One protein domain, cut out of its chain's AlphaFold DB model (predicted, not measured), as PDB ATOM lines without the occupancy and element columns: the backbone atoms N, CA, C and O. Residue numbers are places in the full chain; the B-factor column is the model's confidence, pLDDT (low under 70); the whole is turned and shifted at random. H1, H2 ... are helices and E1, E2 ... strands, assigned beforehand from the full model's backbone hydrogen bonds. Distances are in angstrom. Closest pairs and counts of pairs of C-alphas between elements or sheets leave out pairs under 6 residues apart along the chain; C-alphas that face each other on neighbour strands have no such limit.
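What this domain is: This is residues 275 to 363 and 380 to 398 of the 405 residues of an uncharacterized protein of Strigamia maritima (UniProt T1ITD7). A strongly twisted wall of five strands, E1 E2 E3 E8 E4, with helix H1 packed over one face, makes the larger lobe; a small sheet of three strands, E5 E6 E7, makes a second lobe off to its side, and H2 leads away from that sheet as an arm whose residues 354 to 357, with 358 to 360 after it, stick out. After E7 the backbone returns to the larger lobe, where E8 fits between E3 and E4. The printed part has 108 residues, with two named helices and eight named strands in the order E1 E2 E3 H1 E4 E5 E6 H2 E7 E8; both sheets are antiparallel throughout, and the class is mixed, helices and strands. The whole is only just loose, close to compact, with a radius of gyration of the C-alphas of 16.1 A, and only just elongated, spanning 50 by 33 by 28 A.

Where its parts are: In the larger sheet, E1 is residues 284 to 287 and begins at C-alpha 284 (195.775, 203.344, 117.251). E2, residues 291 to 296, is 16.6 A long from first to last C-alpha, and E3, residues 299 to 304, is 16.5 A long. E8, residues 391 to 397, is the longest strand at 18.7 A and ends at C-alpha 397 (201.830, 192.489, 105.524). E4 is the short strand of residues 323 to 325. H1, residues 307 to 320, is 20.4 A long. In the smaller sheet, E5 is residues 335 to 339, 13.2 A long, E6 is residues 343 to 347, 12.7 A long, and E7 is residues 381 to 384. H2, residues 349 to 357, is 12.3 A long and ends at C-alpha 357 (179.654, 172.459, 110.613).

How they stand to each other: The sheet E1 E2 E3 E8 E4 has E1 and E4 as edge strands. E1, E2 and E3 form a meander, each strand the antiparallel neighbour of the one before; E1 and E2 are a hairpin, with N 287 and O 291 at 2.8 A, and E2 and E3 are another, with N 292 and O 303 at 2.8 A. E3 and E8 are antiparallel at 146 degrees, with N 395 and O 300 at 2.8 A. E8 and E4 are antiparallel at 143 degrees, with N 324 and O 396 at 2.8 A. H1 is on this sheet, the only helix of its two layers, a sheet and a helix on one face, at a height over the sheet of 7.1 A. It lies over E3, and on the local plane it runs slantwise to the strands, only just, at 31 degrees to E3; their closest C-alphas are those of Ala 304 and Gln 310, 5.4 A apart. E3, H1 and E4 are a split strand-helix-strand unit, two strands running the same way with E8 between them, and its crossover is right-handed. E5, E6 and E7 are each apart from E1, E2, E3, E4 and E8. E5 and E6 are a hairpin, with N 338 and O 345 at 2.8 A. E6 and E7 are antiparallel, with N 344 and O 383 at 3.1 A. H2 only grazes this sheet, with residues 349 to 351, and is apart from H1. Every O i to N i+4 pair is within hydrogen-bond range in H2, and 9 of 10 are in H1.

The domain as a whole: The two C-alphas farthest apart are those of Ser 288 and Asn 362, at 51.4 A. Residues 364 to 379 are not printed, and C-alphas 363 and 380 are 19.6 A apart across this cut, which falls in the link from H2 to E7. Of the links printed whole, none is long. The mean pLDDT of the printed part is 76.2; it is under 70 at residue 341, residues 358 to 363 and residues 380 to 398, with means of 40 for E7 and 45 for E8.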
ATOM      1  N   PHE A 275     202.766 209.715 111.624       96.62
ATOM      2  CA  PHE A 275     201.726 209.256 112.536       96.62
ATOM      3  C   PHE A 275     202.141 209.442 113.996       96.62
ATOM      4  O   PHE A 275     203.274 209.174 114.396       96.62
ATOM      5  N   GLU A 276     201.165 209.775 114.831       95.62
ATOM      6  CA  GLU A 276     201.311 209.831 116.281       95.62
ATOM      7  C   GLU A 276     200.418 208.790 116.951       95.62
ATOM      8  O   GLU A 276     199.313 208.507 116.491       95.62
ATOM      9  N   ARG A 277     200.877 208.206 118.063       95.56
ATOM     10  CA  ARG A 277     200.041 207.287 118.845       95.56
ATOM     11  C   ARG A 277     198.942 208.053 119.561       95.56
ATOM     12  O   ARG A 277     199.229 209.001 120.291       95.56
ATOM     13  N   VAL A 278     197.708 207.574 119.437       91.88
ATOM     14  CA  VAL A 278     196.576 208.132 120.175       91.88
ATOM     15  C   VAL A 278     196.748 207.832 121.664       91.88
ATOM     16  O   VAL A 278     197.010 206.698 122.074       91.88
ATOM     17  N   TYR A 279     196.594 208.859 122.499       89.62
ATOM     18  CA  TYR A 279     196.731 208.719 123.945       89.62
ATOM     19  C   TYR A 279     195.766 207.658 124.501       89.62
ATOM     20  O   TYR A 279     194.575 207.662 124.201       89.62
ATOM     21  N   GLY A 280     196.290 206.741 125.319       88.12
ATOM     22  CA  GLY A 280     195.521 205.637 125.904       88.12
ATOM     23  C   GLY A 280     195.355 204.407 125.002       88.12
ATOM     24  O   GLY A 280     194.904 203.372 125.491       88.12
ATOM     25  N   PHE A 281     195.776 204.466 123.734       87.00
ATOM     26  CA  PHE A 281     195.656 203.358 122.786       87.00
ATOM     27  C   PHE A 281     197.009 203.034 122.140       87.00
ATOM     28  O   PHE A 281     197.493 203.743 121.266       87.00
ATOM     29  N   ASN A 282     197.616 201.906 122.522       87.06
ATOM     30  CA  ASN A 282     198.914 201.487 121.967       87.06
ATOM     31  C   ASN A 282     198.842 201.069 120.490       87.06
ATOM     32  O   ASN A 282     199.857 200.999 119.812       87.06
ATOM     33  N   CYS A 283     197.650 200.747 119.999       90.38
ATOM     34  CA  CYS A 283     197.436 200.178 118.676       90.38
ATOM     35  C   CYS A 283     196.706 201.117 117.712       90.38
ATOM     36  O   CYS A 283     196.327 200.686 116.629       90.38
ATOM     37  N   VAL A 284     196.476 202.373 118.094       94.00
ATOM     38  CA  VAL A 284     195.775 203.344 117.251       94.00
ATOM     39  C   VAL A 284     196.691 204.527 117.011       94.00
ATOM     40  O   VAL A 284     197.191 205.139 117.954       94.00
ATOM     41  N   TYR A 285     196.890 204.840 115.740       95.88
ATOM     42  CA  TYR A 285     197.710 205.951 115.294       95.88
ATOM     43  C   TYR A 285     196.836 206.991 114.596       95.88
ATOM     44  O   TYR A 285     195.876 206.638 113.916       95.88
ATOM     45  N   SER A 286     197.155 208.267 114.753       96.38
ATOM     46  CA  SER A 286     196.508 209.379 114.062       96.38
ATOM     47  C   SER A 286     197.524 210.120 113.210       96.38
ATOM     48  O   SER A 286     198.620 210.424 113.675       96.38
ATOM     49  N   TYR A 287     197.149 210.434 111.977       95.81
ATOM     50  CA  TYR A 287     197.889 211.333 111.103       95.81
ATOM     51  C   TYR A 287     197.168 212.677 111.089       95.81
ATOM     52  O   TYR A 287     196.212 212.891 110.331       95.81
ATOM     53  N   SER A 288     197.584 213.565 111.999       92.38
ATOM     54  CA  SER A 288     196.896 214.832 112.257       92.38
ATOM     55  C   SER A 288     195.376 214.605 112.423       92.38
ATOM     56  O   SER A 288     194.944 213.683 113.111       92.38
ATOM     57  N   THR A 289     194.554 215.421 111.766       90.50
ATOM     58  CA  THR A 289     193.091 215.273 111.680       90.50
ATOM     59  C   THR A 289     192.634 214.563 110.403       90.50
ATOM     60  O   THR A 289     191.435 214.498 110.126       90.50
ATOM     61  N   GLN A 290     193.572 214.070 109.589       92.06
ATOM     62  CA  GLN A 290     193.281 213.577 108.244       92.06
ATOM     63  C   GLN A 290     193.138 212.060 108.175       92.06
ATOM     64  O   GLN A 290     192.400 211.580 107.315       92.06
ATOM     65  N   ALA A 291     193.803 211.305 109.054       92.81
ATOM     66  CA  ALA A 291     193.650 209.856 109.074       92.81
ATOM     67  C   ALA A 291     193.805 209.230 110.463       92.81
ATOM     68  O   ALA A 291     194.461 209.776 111.349       92.81
ATOM     69  N   ILE A 292     193.212 208.050 110.631       93.88
ATOM     70  CA  ILE A 292     193.358 207.175 111.793       93.88
ATOM     71  C   ILE A 292     193.717 205.777 111.286       93.88
ATOM     72  O   ILE A 292     193.096 205.271 110.353       93.88
ATOM     73  N   LEU A 293     194.698 205.145 111.916       93.88
ATOM     74  CA  LEU A 293     195.214 203.827 111.572       93.88
ATOM     75  C   LEU A 293     195.205 202.920 112.814       93.88
ATOM     76  O   LEU A 293     196.166 202.919 113.591       93.88
ATOM     77  N   PRO A 294     194.124 202.160 113.053       91.44
ATOM     78  CA  PRO A 294     194.146 201.055 113.995       91.44
ATOM     79  C   PRO A 294     194.947 199.881 113.428       91.44
ATOM     80  O   PRO A 294     194.770 199.486 112.274       91.44
ATOM     81  N   VAL A 295     195.794 199.297 114.268       90.81
ATOM     82  CA  VAL A 295     196.662 198.170 113.935       90.81
ATOM     83  C   VAL A 295     196.380 197.004 114.868       90.81
ATOM     84  O   VAL A 295     196.361 197.150 116.088       90.81
ATOM     85  N   TYR A 296     196.236 195.811 114.315       87.00
ATOM     86  CA  TYR A 296     196.203 194.575 115.070       87.00
ATOM     87  C   TYR A 296     197.211 193.590 114.494       87.00
ATOM     88  O   TYR A 296     196.957 192.955 113.482       87.00
ATOM     89  N   VAL A 297     198.344 193.432 115.182       82.50
ATOM     90  CA  VAL A 297     199.438 192.551 114.748       82.50
ATOM     91  C   VAL A 297     199.882 192.897 113.316       82.50
ATOM     92  O   VAL A 297     200.582 193.893 113.148       82.50
ATOM     93  N   ASP A 298     199.496 192.105 112.318       82.69
ATOM     94  CA  ASP A 298     199.801 192.248 110.892       82.69
ATOM     95  C   ASP A 298     198.645 192.835 110.063       82.69
ATOM     96  O   ASP A 298     198.848 193.159 108.894       82.69
ATOM     97  N   ASP A 299     197.464 193.018 110.656       85.19
ATOM     98  CA  ASP A 299     196.306 193.638 110.014       85.19
ATOM     99  C   ASP A 299     196.213 195.128 110.390       85.19
ATOM    100  O   ASP A 299     196.291 195.496 111.565       85.19
ATOM    101  N   MET A 300     195.982 196.008 109.416       87.88
ATOM    102  CA  MET A 300     195.769 197.445 109.659       87.88
ATOM    103  C   MET A 300     194.532 197.950 108.955       87.88
ATOM    104  O   MET A 300     194.257 197.510 107.854       87.88
ATOM    105  N   VAL A 301     193.828 198.925 109.523       89.25
ATOM    106  CA  VAL A 301     192.692 199.576 108.852       89.25
ATOM    107  C   VAL A 301     192.974 201.060 108.731       89.25
ATOM    108  O   VAL A 301     193.231 201.707 109.735       89.25
ATOM    109  N   LEU A 302     192.914 201.618 107.525       90.12
ATOM    110  CA  LEU A 302     193.133 203.051 107.325       90.12
ATOM    111  C   LEU A 302     191.795 203.770 107.169       90.12
ATOM    112  O   LEU A 302     191.021 203.509 106.247       90.12
ATOM    113  N   PHE A 303     191.543 204.715 108.061       88.75
ATOM    114  CA  PHE A 303     190.472 205.692 107.944       88.75
ATOM    115  C   PHE A 303     191.097 206.986 107.465       88.75
ATOM    116  O   PHE A 303     191.935 207.533 108.171       88.75
ATOM    117  N   ALA A 304     190.708 207.480 106.295       89.12
ATOM    118  CA  ALA A 304     191.245 208.715 105.735       89.12
ATOM    119  C   ALA A 304     190.106 209.678 105.392       89.12
ATOM    120  O   ALA A 304     188.990 209.262 105.078       89.12
ATOM    121  N   LYS A 305     190.387 210.977 105.472       85.12
ATOM    122  CA  LYS A 305     189.424 212.042 105.178       85.12
ATOM    123  C   LYS A 305     188.999 212.041 103.709       85.12
ATOM    124  O   LYS A 305     187.829 212.285 103.418       85.12
ATOM    125  N   ASP A 306     189.932 211.747 102.811       86.44
ATOM    126  CA  ASP A 306     189.716 211.668 101.372       86.44
ATOM    127  C   ASP A 306     190.663 210.646 100.718       86.44
ATOM    128  O   ASP A 306     191.602 210.139 101.340       86.44
ATOM    129  N   ALA A 307     190.380 210.323  99.454       87.31
ATOM    130  CA  ALA A 307     191.106 209.310  98.691       87.31
ATOM    131  C   ALA A 307     192.556 209.709  98.365       87.31
ATOM    132  O   ALA A 307     193.391 208.831  98.147       87.31
ATOM    133  N   THR A 308     192.867 211.008  98.341       91.25
ATOM    134  CA  THR A 308     194.223 211.502  98.077       91.25
ATOM    135  C   THR A 308     195.110 211.205  99.277       91.25
ATOM    136  O   THR A 308     196.090 210.480  99.138       91.25
ATOM    137  N   VAL A 309     194.691 211.637 100.475       90.31
ATOM    138  CA  VAL A 309     195.383 211.328 101.740       90.31
ATOM    139  C   VAL A 309     195.551 209.822 101.908       90.31
ATOM    140  O   VAL A 309     196.610 209.345 102.308       90.31
ATOM    141  N   GLN A 310     194.509 209.055 101.585       88.00
ATOM    142  CA  GLN A 310     194.563 207.603 101.650       88.00
ATOM    143  C   GLN A 310     195.674 207.029 100.761       88.00
ATOM    144  O   GLN A 310     196.481 206.236 101.238       88.00
ATOM    145  N   ARG A 311     195.698 207.396  99.475       90.62
ATOM    146  CA  ARG A 311     196.683 206.891  98.514       90.62
ATOM    147  C   ARG A 311     198.097 207.253  98.951       90.62
ATOM    148  O   ARG A 311     198.949 206.373  98.980       90.62
ATOM    149  N   ASP A 312     198.308 208.506  99.332       93.38
ATOM    150  CA  ASP A 312     199.628 209.016  99.691       93.38
ATOM    151  C   ASP A 312     200.158 208.319 100.963       93.38
ATOM    152  O   ASP A 312     201.325 207.935 101.030       93.38
ATOM    153  N   LEU A 313     199.290 208.048 101.951       93.25
ATOM    154  CA  LEU A 313     199.661 207.279 103.147       93.25
ATOM    155  C   LEU A 313     199.913 205.795 102.851       93.25
ATOM    156  O   LEU A 313     200.825 205.215 103.435       93.25
ATOM    157  N   ILE A 314     199.136 205.167 101.961       90.88
ATOM    158  CA  ILE A 314     199.385 203.780 101.529       90.88
ATOM    159  C   ILE A 314     200.738 203.684 100.821       90.88
ATOM    160  O   ILE A 314     201.493 202.749 101.081       90.88
ATOM    161  N   GLU A 315     201.053 204.644  99.953       91.38
ATOM    162  CA  GLU A 315     202.331 204.704  99.248       91.38
ATOM    163  C   GLU A 315     203.496 204.893 100.227       91.38
ATOM    164  O   GLU A 315     204.457 204.127 100.180       91.38
ATOM    165  N   ALA A 316     203.378 205.826 101.178       92.44
ATOM    166  CA  ALA A 316     204.382 206.031 102.220       92.44
ATOM    167  C   ALA A 316     204.599 204.767 103.069       92.44
ATOM    168  O   ALA A 316     205.733 204.365 103.316       92.44
ATOM    169  N   LEU A 317     203.524 204.086 103.474       90.50
ATOM    170  CA  LEU A 317     203.625 202.812 104.186       90.50
ATOM    171  C   LEU A 317     204.303 201.729 103.322       90.50
ATOM    172  O   LEU A 317     205.119 200.961 103.836       90.50
ATOM    173  N   GLY A 318     204.008 201.696 102.020       88.62
ATOM    174  CA  GLY A 318     204.597 200.771 101.048       88.62
ATOM    175  C   GLY A 318     206.097 200.975 100.807       88.62
ATOM    176  O   GLY A 318     206.785 200.038 100.413       88.62
ATOM    177  N   GLN A 319     206.633 202.169 101.086       88.69
ATOM    178  CA  GLN A 319     208.079 202.428 101.035       88.69
ATOM    179  C   GLN A 319     208.832 201.765 102.195       88.69
ATOM    180  O   GLN A 319     209.991 201.388 102.043       88.69
ATOM    181  N   HIS A 320     208.180 201.609 103.349       85.75
ATOM    182  CA  HIS A 320     208.779 200.984 104.531       85.75
ATOM    183  C   HIS A 320     208.552 199.474 104.587       85.75
ATOM    184  O   HIS A 320     209.322 198.752 105.221       85.75
ATOM    185  N   PHE A 321     207.484 198.986 103.960       85.94
ATOM    186  CA  PHE A 321     207.024 197.624 104.159       85.94
ATOM    187  C   PHE A 321     206.343 197.038 102.920       85.94
ATOM    188  O   PHE A 321     205.700 197.743 102.149       85.94
ATOM    189  N   ASN A 322     206.372 195.709 102.795       83.56
ATOM    190  CA  ASN A 322     205.600 195.013 101.770       83.56
ATOM    191  C   ASN A 322     204.128 194.868 102.192       83.56
ATOM    192  O   ASN A 322     203.803 194.051 103.061       83.56
ATOM    193  N   ILE A 323     203.254 195.667 101.581       84.44
ATOM    194  CA  ILE A 323     201.843 195.784 101.955       84.44
ATOM    195  C   ILE A 323     200.942 195.249 100.854       84.44
ATOM    196  O   ILE A 323     201.021 195.663  99.699       84.44
ATOM    197  N   VAL A 324     199.999 194.402 101.251       84.94
ATOM    198  CA  VAL A 324     198.894 193.940 100.419       84.94
ATOM    199  C   VAL A 324     197.633 194.696 100.817       84.94
ATOM    200  O   VAL A 324     197.129 194.559 101.933       84.94
ATOM    201  N   ASN A 325     197.105 195.500  99.895       84.56
ATOM    202  CA  ASN A 325     195.818 196.167 100.062       84.56
ATOM    203  C   ASN A 325     194.680 195.181  99.756       84.56
ATOM    204  O   ASN A 325     194.562 194.707  98.625       84.56
ATOM    205  N   LEU A 326     193.832 194.886 100.745       85.12
ATOM    206  CA  LEU A 326     192.728 193.931 100.597       85.12
ATOM    207  C   LEU A 326     191.417 194.580 100.112       85.12
ATOM    208  O   LEU A 326     190.369 193.935 100.125       85.12
ATOM    209  N   GLY A 327     191.455 195.840  99.668       84.50
ATOM    210  CA  GLY A 327     190.285 196.567  99.175       84.50
ATOM    211  C   GLY A 327     189.502 197.224 100.313       84.50
ATOM    212  O   GLY A 327     190.123 197.712 101.244       84.50
ATOM    213  N   PRO A 328     188.160 197.330 100.250       80.94
ATOM    214  CA  PRO A 328     187.313 197.799 101.358       80.94
ATOM    215  C   PRO A 328     187.203 196.797 102.522       80.94
ATOM    216  O   PRO A 328     187.331 195.591 102.320       80.94
ATOM    217  N   VAL A 329     186.919 197.272 103.751       81.56
ATOM    218  CA  VAL A 329     186.791 196.369 104.917       81.56
ATOM    219  C   VAL A 329     185.579 195.472 104.712       81.56
ATOM    220  O   VAL A 329     184.444 195.932 104.810       81.56
ATOM    221  N   THR A 330     185.831 194.188 104.486       83.06
ATOM    222  CA  THR A 330     184.813 193.128 104.485       83.06
ATOM    223  C   THR A 330     184.951 192.213 105.697       83.06
ATOM    224  O   THR A 330     183.985 191.574 106.109       83.06
ATOM    225  N   LYS A 331     186.140 192.163 106.310       81.44
ATOM    226  CA  LYS A 331     186.420 191.364 107.501       81.44
ATOM    227  C   LYS A 331     187.564 191.966 108.312       81.44
ATOM    228  O   LYS A 331     188.569 192.361 107.738       81.44
ATOM    229  N   LEU A 332     187.425 192.004 109.633       79.94
ATOM    230  CA  LEU A 332     188.455 192.464 110.568       79.94
ATOM    231  C   LEU A 332     188.272 191.748 111.912       79.94
ATOM    232  O   LEU A 332     187.165 191.726 112.445       79.94
ATOM    233  N   LEU A 333     189.330 191.137 112.458       79.56
ATOM    234  CA  LEU A 333     189.307 190.432 113.758       79.56
ATOM    235  C   LEU A 333     188.183 189.394 113.913       79.56
ATOM    236  O   LEU A 333     187.631 189.195 114.993       79.56
ATOM    237  N   GLY A 334     187.819 188.729 112.816       77.25
ATOM    238  CA  GLY A 334     186.736 187.744 112.812       77.25
ATOM    239  C   GLY A 334     185.325 188.342 112.823       77.25
ATOM    240  O   GLY A 334     184.361 187.586 112.909       77.25
ATOM    241  N   VAL A 335     185.189 189.664 112.707       81.62
ATOM    242  CA  VAL A 335     183.929 190.355 112.413       81.62
ATOM    243  C   VAL A 335     183.856 190.616 110.913       81.62
ATOM    244  O   VAL A 335     184.839 191.035 110.309       81.62
ATOM    245  N   GLU A 336     182.716 190.323 110.303       83.62
ATOM    246  CA  GLU A 336     182.421 190.560 108.891       83.62
ATOM    247  C   GLU A 336     181.614 191.853 108.750       83.62
ATOM    248  O   GLU A 336     180.778 192.178 109.597       83.62
ATOM    249  N   PHE A 337     181.897 192.610 107.694       82.38
ATOM    250  CA  PHE A 337     181.323 193.922 107.431       82.38
ATOM    251  C   PHE A 337     180.637 193.891 106.072       82.38
ATOM    252  O   PHE A 337     181.242 193.512 105.068       82.38
ATOM    253  N   LYS A 338     179.387 194.341 106.033       81.12
ATOM    254  CA  LYS A 338     178.633 194.557 104.803       81.12
ATOM    255  C   LYS A 338     178.189 196.009 104.765       81.12
ATOM    256  O   LYS A 338     177.650 196.520 105.742       81.12
ATOM    257  N   ARG A 339     178.454 196.687 103.654       74.75
ATOM    258  CA  ARG A 339     178.036 198.073 103.447       74.75
ATOM    259  C   ARG A 339     176.908 198.128 102.440       74.75
ATOM    260  O   ARG A 339     176.956 197.437 101.427       74.75
ATOM    261  N   ASP A 340     175.939 198.958 102.764       74.62
ATOM    262  CA  ASP A 340     174.917 199.482 101.869       74.62
ATOM    263  C   ASP A 340     175.065 201.014 101.837       74.62
ATOM    264  O   ASP A 340     175.754 201.570 102.690       74.62
ATOM    265  N   ASP A 341     174.413 201.714 100.913       69.62
ATOM    266  CA  ASP A 341     174.550 203.170 100.732       69.62
ATOM    267  C   ASP A 341     174.183 203.983 101.989       69.62
ATOM    268  O   ASP A 341     174.591 205.135 102.141       69.62
ATOM    269  N   LYS A 342     173.418 203.391 102.917       73.25
ATOM    270  CA  LYS A 342     172.944 204.047 104.152       73.25
ATOM    271  C   LYS A 342     173.459 203.422 105.447       73.25
ATOM    272  O   LYS A 342     173.432 204.082 106.491       73.25
ATOM    273  N   HIS A 343     173.933 202.176 105.403       72.38
ATOM    274  CA  HIS A 343     174.197 201.389 106.606       72.38
ATOM    275  C   HIS A 343     175.510 200.611 106.525       72.38
ATOM    276  O   HIS A 343     175.851 200.017 105.502       72.38
ATOM    277  N   LEU A 344     176.215 200.557 107.655       72.00
ATOM    278  CA  LEU A 344     177.266 199.577 107.901       72.00
ATOM    279  C   LEU A 344     176.690 198.463 108.780       72.00
ATOM    280  O   LEU A 344     176.256 198.722 109.903       72.00
ATOM    281  N   LEU A 345     176.708 197.237 108.270       76.25
ATOM    282  CA  LEU A 345     176.255 196.036 108.958       76.25
ATOM    283  C   LEU A 345     177.463 195.213 109.409       76.25
ATOM    284  O   LEU A 345     178.344 194.897 108.611       76.25
ATOM    285  N   LEU A 346     177.493 194.869 110.697       79.69
ATOM    286  CA  LEU A 346     178.503 194.004 111.302       79.69
ATOM    287  C   LEU A 346     177.864 192.648 111.602       79.69
ATOM    288  O   LEU A 346     176.814 192.592 112.236       79.69
ATOM    289  N   HIS A 347     178.490 191.555 111.174       79.69
ATOM    290  CA  HIS A 347     177.982 190.203 111.398       79.69
ATOM    291  C   HIS A 347     179.119 189.186 111.579       79.69
ATOM    292  O   HIS A 347     180.284 189.470 111.329       79.69
ATOM    293  N   GLN A 348     178.799 187.979 112.049       86.06
ATOM    294  CA  GLN A 348     179.763 186.872 112.194       86.06
ATOM    295  C   GLN A 348     179.221 185.569 111.598       86.06
ATOM    296  O   GLN A 348     179.533 184.466 112.054       86.06
ATOM    297  N   SER A 349     178.381 185.681 110.569       81.31
ATOM    298  CA  SER A 349     177.673 184.553 109.957       81.31
ATOM    299  C   SER A 349     178.631 183.461 109.480       81.31
ATOM    300  O   SER A 349     178.339 182.281 109.668       81.31
ATOM    301  N   GLY A 350     179.795 183.824 108.922       77.94
ATOM    302  CA  GLY A 350     180.819 182.856 108.529       77.94
ATOM    303  C   GLY A 350     181.398 182.058 109.704       77.94
ATOM    304  O   GLY A 350     181.624 180.855 109.579       77.94
ATOM    305  N   PHE A 351     181.601 182.691 110.863       77.06
ATOM    306  CA  PHE A 351     182.047 181.997 112.076       77.06
ATOM    307  C   PHE A 351     180.963 181.058 112.618       77.06
ATOM    308  O   PHE A 351     181.259 179.908 112.933       77.06
ATOM    309  N   ILE A 352     179.707 181.515 112.654       79.62
ATOM    310  CA  ILE A 352     178.560 180.715 113.113       79.62
ATOM    311  C   ILE A 352     178.376 179.468 112.234       79.62
ATOM    312  O   ILE A 352     178.203 178.374 112.766       79.62
ATOM    313  N   LYS A 353     178.478 179.607 110.904       80.12
ATOM    314  CA  LYS A 353     178.408 178.473 109.965       80.12
ATOM    315  C   LYS A 353     179.525 177.459 110.211       80.12
ATOM    316  O   LYS A 353     179.232 176.288 110.423       80.12
ATOM    317  N   LYS A 354     180.780 177.917 110.298       79.31
ATOM    318  CA  LYS A 354     181.929 177.044 110.609       79.31
ATOM    319  C   LYS A 354     181.769 176.318 111.943       79.31
ATOM    320  O   LYS A 354     182.164 175.165 112.068       79.31
ATOM    321  N   LEU A 355     181.211 176.990 112.948       74.31
ATOM    322  CA  LEU A 355     180.976 176.398 114.261       74.31
ATOM    323  C   LEU A 355     179.877 175.327 114.216       74.31
ATOM    324  O   LEU A 355     180.025 174.292 114.860       74.31
ATOM    325  N   ALA A 356     178.818 175.548 113.435       70.50
ATOM    326  CA  ALA A 356     177.752 174.571 113.231       70.50
ATOM    327  C   ALA A 356     178.230 173.332 112.456       70.50
ATOM    328  O   ALA A 356     177.931 172.209 112.860       70.50
ATOM    329  N   GLU A 357     179.028 173.531 111.402       74.44
ATOM    330  CA  GLU A 357     179.654 172.459 110.613       74.44
ATOM    331  C   GLU A 357     180.635 171.630 111.455       74.44
ATOM    332  O   GLU A 357     180.610 170.404 111.423       74.44
ATOM    333  N   ALA A 358     181.465 172.279 112.278       67.81
ATOM    334  CA  ALA A 358     182.459 171.602 113.114       67.81
ATOM    335  C   ALA A 358     181.865 170.782 114.277       67.81
ATOM    336  O   ALA A 358     182.603 170.058 114.950       67.81
ATOM    337  N   GLN A 359     180.568 170.927 114.558       62.41
ATOM    338  CA  GLN A 359     179.872 170.230 115.641       62.41
ATOM    339  C   GLN A 359     178.765 169.283 115.148       62.41
ATOM    340  O   GLN A 359     178.024 168.760 115.974       62.41
ATOM    341  N   ASP A 360     178.659 169.054 113.832       54.53
ATOM    342  CA  ASP A 360     177.641 168.190 113.209       54.53
ATOM    343  C   ASP A 360     176.195 168.574 113.606       54.53
ATOM    344  O   ASP A 360     175.285 167.748 113.715       54.53
ATOM    345  N   TYR A 361     175.962 169.868 113.865       53.50
ATOM    346  CA  TYR A 361     174.628 170.378 114.169       53.50
ATOM    347  C   TYR A 361     173.846 170.576 112.872       53.50
ATOM    348  O   TYR A 361     174.140 171.463 112.070       53.50
ATOM    349  N   ASN A 362     172.777 169.799 112.701       47.97
ATOM    350  CA  ASN A 362     171.815 169.997 111.625       47.97
ATOM    351  C   ASN A 362     171.005 171.287 111.881       47.97
ATOM    352  O   ASN A 362     169.988 171.281 112.581       47.97
ATOM    353  N   LEU A 363     171.478 172.412 111.330       49.50
ATOM    354  CA  LEU A 363     170.890 173.747 111.517       49.50
ATOM    355  C   LEU A 363     169.417 173.831 111.088       49.50
ATOM    356  O   LEU A 363     168.703 174.700 111.579       49.50
ATOM    357  N   GLU A 380     171.703 192.094 113.981       41.81
ATOM    358  CA  GLU A 380     172.061 193.266 113.184       41.81
ATOM    359  C   GLU A 380     172.177 194.510 114.069       41.81
ATOM    360  O   GLU A 380     171.190 195.041 114.577       41.81
ATOM    361  N   VAL A 381     173.404 194.994 114.257       41.50
ATOM    362  CA  VAL A 381     173.631 196.365 114.721       41.50
ATOM    363  C   VAL A 381     173.791 197.227 113.477       41.50
ATOM    364  O   VAL A 381     174.844 197.226 112.842       41.50
ATOM    365  N   LEU A 382     172.725 197.938 113.113       37.53
ATOM    366  CA  LEU A 382     172.736 198.908 112.022       37.53
ATOM    367  C   LEU A 382     173.343 200.222 112.522       37.53
ATOM    368  O   LEU A 382     172.787 200.872 113.409       37.53
ATOM    369  N   MET A 383     174.481 200.625 111.952       40.34
ATOM    370  CA  MET A 383     175.066 201.944 112.200       40.34
ATOM    371  C   MET A 383     174.840 202.866 110.989       40.34
ATOM    372  O   MET A 383     175.187 202.478 109.870       40.34
ATOM    373  N   PRO A 384     174.285 204.082 111.178       42.31
ATOM    374  CA  PRO A 384     174.108 205.044 110.092       42.31
ATOM    375  C   PRO A 384     175.461 205.583 109.600       42.31
ATOM    376  O   PRO A 384     176.303 205.997 110.402       42.31
ATOM    377  N   ILE A 385     175.651 205.620 108.277       45.00
ATOM    378  CA  ILE A 385     176.924 206.000 107.625       45.00
ATOM    379  C   ILE A 385     177.327 207.458 107.884       45.00
ATOM    380  O   ILE A 385     178.513 207.774 107.921       45.00
ATOM    381  N   ASN A 386     176.369 208.336 108.186       39.88
ATOM    382  CA  ASN A 386     176.565 209.786 108.318       39.88
ATOM    383  C   ASN A 386     177.447 210.219 109.520       39.88
ATOM    384  O   ASN A 386     177.568 211.410 109.791       39.88
ATOM    385  N   LYS A 387     178.037 209.273 110.264       37.53
ATOM    386  CA  LYS A 387     178.986 209.504 111.370       37.53
ATOM    387  C   LYS A 387     180.365 208.858 111.156       37.53
ATOM    388  O   LYS A 387     181.189 208.890 112.066       37.53
ATOM    389  N   LEU A 388     180.623 208.254 109.996       39.88
ATOM    390  CA  LEU A 388     181.854 207.516 109.721       39.88
ATOM    391  C   LEU A 388     182.743 208.286 108.738       39.88
ATOM    392  O   LEU A 388     182.336 208.586 107.620       39.88
ATOM    393  N   PHE A 389     183.982 208.560 109.153       37.88
ATOM    394  CA  PHE A 389     185.083 208.817 108.222       37.88
ATOM    395  C   PHE A 389     185.162 207.650 107.228       37.88
ATOM    396  O   PHE A 389     184.902 206.507 107.620       37.88
ATOM    397  N   TYR A 390     185.504 207.914 105.964       42.00
ATOM    398  CA  TYR A 390     185.625 206.870 104.946       42.00
ATOM    399  C   TYR A 390     186.546 205.750 105.457       42.00
ATOM    400  O   TYR A 390     187.744 205.936 105.675       42.00
ATOM    401  N   MET A 391     185.951 204.590 105.732       42.19
ATOM    402  CA  MET A 391     186.638 203.429 106.289       42.19
ATOM    403  C   MET A 391     187.171 202.603 105.118       42.19
ATOM    404  O   MET A 391     186.384 201.975 104.406       42.19
ATOM    405  N   PHE A 392     188.479 202.575 104.903       45.25
ATOM    406  CA  PHE A 392     189.093 201.751 103.858       45.25
ATOM    407  C   PHE A 392     189.604 200.436 104.445       45.25
ATOM    408  O   PHE A 392     189.727 200.312 105.661       45.25
ATOM    409  N   GLY A 393     189.740 199.407 103.606       45.16
ATOM    410  CA  GLY A 393     189.877 198.031 104.079       45.16
ATOM    411  C   GLY A 393     191.188 197.662 104.727       45.16
ATOM    412  O   GLY A 393     192.082 198.498 104.862       45.16
ATOM    413  N   PRO A 394     191.261 196.407 105.200       44.62
ATOM    414  CA  PRO A 394     192.428 195.928 105.889       44.62
ATOM    415  C   PRO A 394     193.622 195.860 104.936       44.62
ATOM    416  O   PRO A 394     193.513 195.407 103.798       44.62
ATOM    417  N   PHE A 395     194.773 196.285 105.423       51.75
ATOM    418  CA  PHE A 395     196.066 196.010 104.822       51.75
ATOM    419  C   PHE A 395     196.667 194.825 105.543       51.75
ATOM    420  O   PHE A 395     196.553 194.727 106.766       51.75
ATOM    421  N   LYS A 396     197.321 193.954 104.785       45.03
ATOM    422  CA  LYS A 396     198.065 192.834 105.334       45.03
ATOM    423  C   LYS A 396     199.521 192.943 104.931       45.03
ATOM    424  O   LYS A 396     199.821 193.238 103.778       45.03
ATOM    425  N   PHE A 397     200.421 192.656 105.859       43.62
ATOM    426  CA  PHE A 397     201.830 192.489 105.524       43.62
ATOM    427  C   PHE A 397     202.092 191.053 105.098       43.62
ATOM    428  O   PHE A 397     201.726 190.100 105.791       43.62
ATOM    429  N   GLU A 398     202.768 190.887 103.966       34.75
ATOM    430  CA  GLU A 398     203.356 189.600 103.620       34.75
ATOM    431  C   GLU A 398     204.770 189.520 104.189       34.75
ATOM    432  O   GLU A 398     205.696 190.190 103.724       34.75
TER     433      GLU A 398